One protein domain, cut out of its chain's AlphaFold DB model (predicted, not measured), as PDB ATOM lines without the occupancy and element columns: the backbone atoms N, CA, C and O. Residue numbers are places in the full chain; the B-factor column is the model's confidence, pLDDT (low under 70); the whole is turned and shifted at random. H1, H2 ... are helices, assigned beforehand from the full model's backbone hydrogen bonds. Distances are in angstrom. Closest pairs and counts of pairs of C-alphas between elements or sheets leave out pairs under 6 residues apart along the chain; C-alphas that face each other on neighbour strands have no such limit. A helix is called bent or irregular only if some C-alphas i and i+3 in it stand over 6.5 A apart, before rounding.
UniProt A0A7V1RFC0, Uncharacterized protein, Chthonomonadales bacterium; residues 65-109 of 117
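AT A GLANCE: This is residues 65 to 109 of the 117 residues of an uncharacterized protein of Chthonomonadales bacterium (UniProt A0A7V1RFC0). Two short helices, H1 and H2, stand crosswise to each other in a small body made largely of loops, and H3 turns off from H2 like the second limb of an L, with residues 103 to 109 sticking out beyond the body. Ahead of H1 runs a long looped stretch, residues 65 to 78, with no named element. The printed part has 45 residues with three named helices, H1, H2 and H3 in that order, and no named strand; the class is all helix, though under half of the residues, 21 of 45, are in named elements. It is compact, with a radius of gyration of the C-alphas of 10.0 A, and elongated in outline, spanning 30 by 19 by 17 A.

IN THESE COORDINATES: Start at C-alpha 65, at (34.841, 25.571, 16.316), and go through residues 65 to 78 before you reach a helix. Find C-alpha 79 at (38.334, 34.021, 23.068), where H1 begins; it holds residues 79 to 84 and measures 8.5 A from first to last C-alpha. After six residues comes H2, residues 91 to 96, which measures 8.9 A. One residue later H3 begins, residues 98 to 106, the longest helix at 11.9 A, ending with C-alpha 106 at (22.806, 24.806, 27.296). H3 is neither bent nor irregular, but only just: C-alphas 100 and 103 are 6.1 A apart.

HOW THE PARTS SIT: Look first at H1 and H2, which are close but not clearly touching; their closest C-alphas, those of Phe 82 and Cys 93, are 7.9 A apart. Their lines stand at a steep tilt of 58 degrees, and they run opposite ways. Next, H2 and H3 are close but not clearly touching, with the C-alphas of Tyr 94 and Ile 101 the closest at 7.6 A. Their lines are about perpendicular, at 86 degrees. H1 and H3 are apart. In the backbone of H1 and H2, every O i to N i+4 pair is within hydrogen-bond range; in H3, 4 of 5 are.

THE WHOLE: The two C-alphas farthest apart are those of Gly 76 and Gly 109, 30.4 A. The printed part runs from residue 65 to 109 without a cut. The link from H1 to H2 is short, and that from H2 to H3 is tight. Residues 103 to 109, of which 103 to 106 belong to H3, stand free. Read the B-factor column for the model's confidence: the mean pLDDT of the printed part is 72.2, and 16 residues are under 70, namely 65 to 69, 84 to 87 and 103 to 109.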
ATOM      1  N   THR A  65      33.771  25.165  17.227       51.19
ATOM      2  CA  THR A  65      34.841  25.571  16.316       51.19
ATOM      3  C   THR A  65      34.748  27.079  16.099       51.19
ATOM      4  O   THR A  65      34.244  27.567  15.091       51.19
ATOM      5  N   LEU A  66      35.189  27.844  17.097       60.16
ATOM      6  CA  LEU A  66      35.447  29.265  16.938       60.16
ATOM      7  C   LEU A  66      36.791  29.438  16.229       60.16
ATOM      8  O   LEU A  66      37.746  28.727  16.552       60.16
ATOM      9  N   PRO A  67      36.894  30.390  15.287       64.38
ATOM     10  CA  PRO A  67      38.177  30.722  14.700       64.38
ATOM     11  C   PRO A  67      39.150  31.157  15.815       64.38
ATOM     12  O   PRO A  67      38.759  31.937  16.690       64.38
ATOM     13  N   PRO A  68      40.401  30.664  15.804       60.91
ATOM     14  CA  PRO A  68      41.372  30.889  16.879       60.91
ATOM     15  C   PRO A  68      41.726  32.372  17.086       60.91
ATOM     16  O   PRO A  68      42.169  32.755  18.167       60.91
ATOM     17  N   ASP A  69      41.459  33.217  16.088       66.56
ATOM     18  CA  ASP A  69      41.700  34.662  16.112       66.56
ATOM     19  C   ASP A  69      40.467  35.508  16.451       66.56
ATOM     20  O   ASP A  69      40.493  36.736  16.322       66.56
ATOM     21  N   LEU A  70      39.374  34.892  16.914       75.94
ATOM     22  CA  LEU A  70      38.201  35.658  17.313       75.94
ATOM     23  C   LEU A  70      38.530  36.530  18.533       75.94
ATOM     24  O   LEU A  70      38.814  36.039  19.632       75.94
ATOM     25  N   SER A  71      38.470  37.840  18.322       83.88
ATOM     26  CA  SER A  71      38.707  38.867  19.329       83.88
ATOM     27  C   SER A  71      37.498  39.787  19.449       83.88
ATOM     28  O   SER A  71      36.726  39.979  18.508       83.88
ATOM     29  N   CYS A  72      37.296  40.335  20.642       80.88
ATOM     30  CA  CYS A  72      36.236  41.291  20.888       80.88
ATOM     31  C   CYS A  72      36.571  42.620  20.203       80.88
ATOM     32  O   CYS A  72      37.566  43.251  20.549       80.88
ATOM     33  N   GLY A  73      35.708  43.105  19.310       77.50
ATOM     34  CA  GLY A  73      35.897  44.411  18.663       77.50
ATOM     35  C   GLY A  73      35.839  45.617  19.614       77.50
ATOM     36  O   GLY A  73      36.268  46.697  19.235       77.50
ATOM     37  N   ALA A  74      35.329  45.448  20.843       76.12
ATOM     38  CA  ALA A  74      35.202  46.530  21.824       76.12
ATOM     39  C   ALA A  74      36.400  46.646  22.783       76.12
ATOM     40  O   ALA A  74      36.766  47.751  23.166       76.12
ATOM     41  N   CYS A  75      37.002  45.526  23.195       78.94
ATOM     42  CA  CYS A  75      38.114  45.522  24.159       78.94
ATOM     43  C   CYS A  75      39.365  44.771  23.680       78.94
ATOM     44  O   CYS A  75      40.358  44.721  24.398       78.94
ATOM     45  N   GLY A  76      39.328  44.155  22.495       82.69
ATOM     46  CA  GLY A  76      40.445  43.406  21.909       82.69
ATOM     47  C   GLY A  76      40.701  42.026  22.522       82.69
ATOM     48  O   GLY A  76      41.581  41.306  22.056       82.69
ATOM     49  N   LEU A  77      39.943  41.625  23.548       82.00
ATOM     50  CA  LEU A  77      40.143  40.356  24.247       82.00
ATOM     51  C   LEU A  77      39.938  39.169  23.292       82.00
ATOM     52  O   LEU A  77      38.933  39.133  22.588       82.00
ATOM     53  N   LYS A  78      40.858  38.198  23.269       82.31
ATOM     54  CA  LYS A  78      40.717  36.961  22.476       82.31
ATOM     55  C   LYS A  78      39.863  35.930  23.209       82.31
ATOM     56  O   LYS A  78      39.878  35.883  24.437       82.31
ATOM     57  N   PHE A  79      39.185  35.054  22.467       78.44
ATOM     58  CA  PHE A  79      38.334  34.021  23.068       78.44
ATOM     59  C   PHE A  79      39.089  33.087  24.033       78.44
ATOM     60  O   PHE A  79      38.569  32.768  25.096       78.44
ATOM     61  N   GLN A  80      40.323  32.685  23.712       75.06
ATOM     62  CA  GLN A  80      41.120  31.839  24.614       75.06
ATOM     63  C   GLN A  80      41.423  32.536  25.945       75.06
ATOM     64  O   GLN A  80      41.311  31.925  27.004       75.06
ATOM     65  N   GLU A  81      41.747  33.827  25.895       73.06
ATOM     66  CA  GLU A  81      42.023  34.625  27.087       73.06
ATOM     67  C   GLU A  81      40.745  34.826  27.907       73.06
ATOM     68  O   GLU A  81      40.745  34.653  29.121       73.06
ATOM     69  N   PHE A  82      39.633  35.090  27.220       77.94
ATOM     70  CA  PHE A  82      38.297  35.186  27.794       77.94
ATOM     71  C   PHE A  82      37.858  33.895  28.496       77.94
ATOM     72  O   PHE A  82      37.323  33.956  29.599       77.94
ATOM     73  N   ALA A  83      38.122  32.728  27.906       71.06
ATOM     74  CA  ALA A  83      37.862  31.435  28.533       71.06
ATOM     75  C   ALA A  83      38.782  31.196  29.742       71.06
ATOM     76  O   ALA A  83      38.324  30.726  30.781       71.06
ATOM     77  N   ARG A  84      40.062  31.582  29.643       67.00
ATOM     78  CA  ARG A  84      41.061  31.404  30.709       67.00
ATOM     79  C   ARG A  84      40.766  32.235  31.960       67.00
ATOM     80  O   ARG A  84      40.969  31.748  33.064       67.00
ATOM     81  N   ILE A  85      40.270  33.463  31.800       69.38
ATOM     82  CA  ILE A  85      39.863  34.339  32.920       69.38
ATOM     83  C   ILE A  85      38.436  34.058  33.416       69.38
ATOM     84  O   ILE A  85      37.906  34.777  34.259       69.38
ATOM     85  N   GLY A  86      37.797  33.028  32.866       66.25
ATOM     86  CA  GLY A  86      36.501  32.527  33.282       66.25
ATOM     87  C   GLY A  86      35.288  33.327  32.818       66.25
ATOM     88  O   GLY A  86      34.333  33.505  33.573       66.25
ATOM     89  N   LEU A  87      35.330  33.796  31.570       67.50
ATOM     90  CA  LEU A  87      34.344  34.665  30.918       67.50
ATOM     91  C   LEU A  87      34.133  36.014  31.614       67.50
ATOM     92  O   LEU A  87      33.082  36.626  31.443       67.50
ATOM     93  N   ALA A  88      35.106  36.511  32.376       72.00
ATOM     94  CA  ALA A  88      35.078  37.875  32.891       72.00
ATOM     95  C   ALA A  88      35.455  38.853  31.767       72.00
ATOM     96  O   ALA A  88      36.630  39.080  31.496       72.00
ATOM     97  N   GLY A  89      34.467  39.416  31.070       76.81
ATOM     98  CA  GLY A  89      34.710  40.324  29.947       76.81
ATOM     99  C   GLY A  89      33.726  41.483  29.872       76.81
ATOM    100  O   GLY A  89      32.771  41.573  30.639       76.81
ATOM    101  N   CYS A  90      33.965  42.387  28.922       80.00
ATOM    102  CA  CYS A  90      33.034  43.475  28.631       80.00
ATOM    103  C   CYS A  90      31.744  42.940  27.964       80.00
ATOM    104  O   CYS A  90      31.755  41.835  27.412       80.00
ATOM    105  N   PRO A  91      30.653  43.724  27.911       78.31
ATOM    106  CA  PRO A  91      29.419  43.328  27.222       78.31
ATOM    107  C   PRO A  91      29.651  42.870  25.772       78.31
ATOM    108  O   PRO A  91      29.074  41.882  25.319       78.31
ATOM    109  N   GLY A  92      30.582  43.521  25.066       71.25
ATOM    110  CA  GLY A  92      30.963  43.147  23.704       71.25
ATOM    111  C   GLY A  92      31.600  41.758  23.585       71.25
ATOM    112  O   GLY A  92      31.511  41.146  22.523       71.25
ATOM    113  N   CYS A  93      32.208  41.221  24.650       79.12
ATOM    114  CA  CYS A  93      32.742  39.856  24.663       79.12
ATOM    115  C   CYS A  93      31.612  38.825  24.616       79.12
ATOM    116  O   CYS A  93      31.693  37.866  23.856       79.12
ATOM    117  N   TYR A  94      30.531  39.033  25.372       80.75
ATOM    118  CA  TYR A  94      29.397  38.103  25.379       80.75
ATOM    119  C   TYR A  94      28.659  38.079  24.038       80.75
ATOM    120  O   TYR A  94      28.167  37.027  23.637       80.75
ATOM    121  N   VAL A  95      28.651  39.200  23.308       80.56
ATOM    122  CA  VAL A  95      28.125  39.273  21.935       80.56
ATOM    123  C   VAL A  95      29.069  38.578  20.951       80.56
ATOM    124  O   VAL A  95      28.635  37.709  20.193       80.56
ATOM    125  N   ALA A  96      30.364  38.911  20.988       80.12
ATOM    126  CA  ALA A  96      31.368  38.356  20.078       80.12
ATOM    127  C   ALA A  96      31.511  36.832  20.221       80.12
ATOM    128  O   ALA A  96      31.636  36.117  19.229       80.12
ATOM    129  N   PHE A  97      31.438  36.323  21.452       82.06
ATOM    130  CA  PHE A  97      31.662  34.913  21.776       82.06
ATOM    131  C   PHE A  97      30.374  34.129  22.036       82.06
ATOM    132  O   PHE A  97      30.433  32.959  22.418       82.06
ATOM    133  N   ARG A  98      29.203  34.727  21.781       78.31
ATOM    134  CA  ARG A  98      27.880  34.120  22.008       78.31
ATOM    135  C   ARG A  98      27.774  32.699  21.456       78.31
ATOM    136  O   ARG A  98      27.259  31.812  22.127       78.31
ATOM    137  N   LYS A  99      28.299  32.478  20.246       74.50
ATOM    138  CA  LYS A  99      28.267  31.178  19.558       74.50
ATOM    139  C   LYS A  99      29.004  30.065  20.311       74.50
ATOM    140  O   LYS A  99      28.683  28.907  20.092       74.50
ATOM    141  N   ALA A 100      29.954  30.403  21.186       72.25
ATOM    142  CA  ALA A 100      30.614  29.443  22.065       72.25
ATOM    143  C   ALA A 100      29.948  29.339  23.440       72.25
ATOM    144  O   ALA A 100      29.801  28.242  23.967       72.25
ATOM    145  N   ILE A 101      29.538  30.474  24.012       74.25
ATOM    146  CA  ILE A 101      28.987  30.537  25.374       74.25
ATOM    147  C   ILE A 101      27.616  29.851  25.451       74.25
ATOM    148  O   ILE A 101      27.358  29.090  26.377       74.25
ATOM    149  N   VAL A 102      26.735  30.101  24.479       70.69
ATOM    150  CA  VAL A 102      25.356  29.583  24.479       70.69
ATOM    151  C   VAL A 102      25.292  28.048  24.470       70.69
ATOM    152  O   VAL A 102      24.634  27.501  25.353       70.69
ATOM    153  N   PRO A 103      25.963  27.316  23.553       66.94
ATOM    154  CA  PRO A 103      25.915  25.852  23.573       66.94
ATOM    155  C   PRO A 103      26.585  25.258  24.820       66.94
ATOM    156  O   PRO A 103      26.106  24.259  25.352       66.94
ATOM    157  N   ALA A 104      27.647  25.896  25.320       67.00
ATOM    158  CA  ALA A 104      28.318  25.510  26.557       67.00
ATOM    159  C   ALA A 104      27.387  25.601  27.779       67.00
ATOM    160  O   ALA A 104      27.337  24.683  28.592       67.00
ATOM    161  N   LEU A 105      26.608  26.680  27.887       65.88
ATOM    162  CA  LEU A 105      25.625  26.856  28.955       65.88
ATOM    163  C   LEU A 105      24.416  25.916  28.795       65.88
ATOM    164  O   LEU A 105      23.958  25.341  29.781       65.88
ATOM    165  N   ALA A 106      23.930  25.706  27.569       62.59
ATOM    166  CA  ALA A 106      22.806  24.806  27.296       62.59
ATOM    167  C   ALA A 106      23.127  23.351  27.681       62.59
ATOM    168  O   ALA A 106      22.283  22.640  28.224       62.59
ATOM    169  N   ALA A 107      24.374  22.917  27.473       57.22
ATOM    170  CA  ALA A 107      24.828  21.584  27.858       57.22
ATOM    171  C   ALA A 107      24.841  21.344  29.380       57.22
ATOM    172  O   ALA A 107      24.813  20.195  29.822       57.22
ATOM    173  N   LEU A 108      24.844  22.412  30.180       56.47
ATOM    174  CA  LEU A 108      24.754  22.353  31.639       56.47
ATOM    175  C   LEU A 108      23.301  22.308  32.145       56.47
ATOM    176  O   LEU A 108      23.073  22.362  33.351       56.47
ATOM    177  N   GLY A 109      22.319  22.211  31.243       52.66
ATOM    178  CA  GLY A 109      20.899  22.228  31.596       52.66
ATOM    179  C   GLY A 109      20.393  23.616  31.990       52.66
ATOM    180  O   GLY A 109      19.328  23.722  32.594       52.66
TER     181      GLY A 109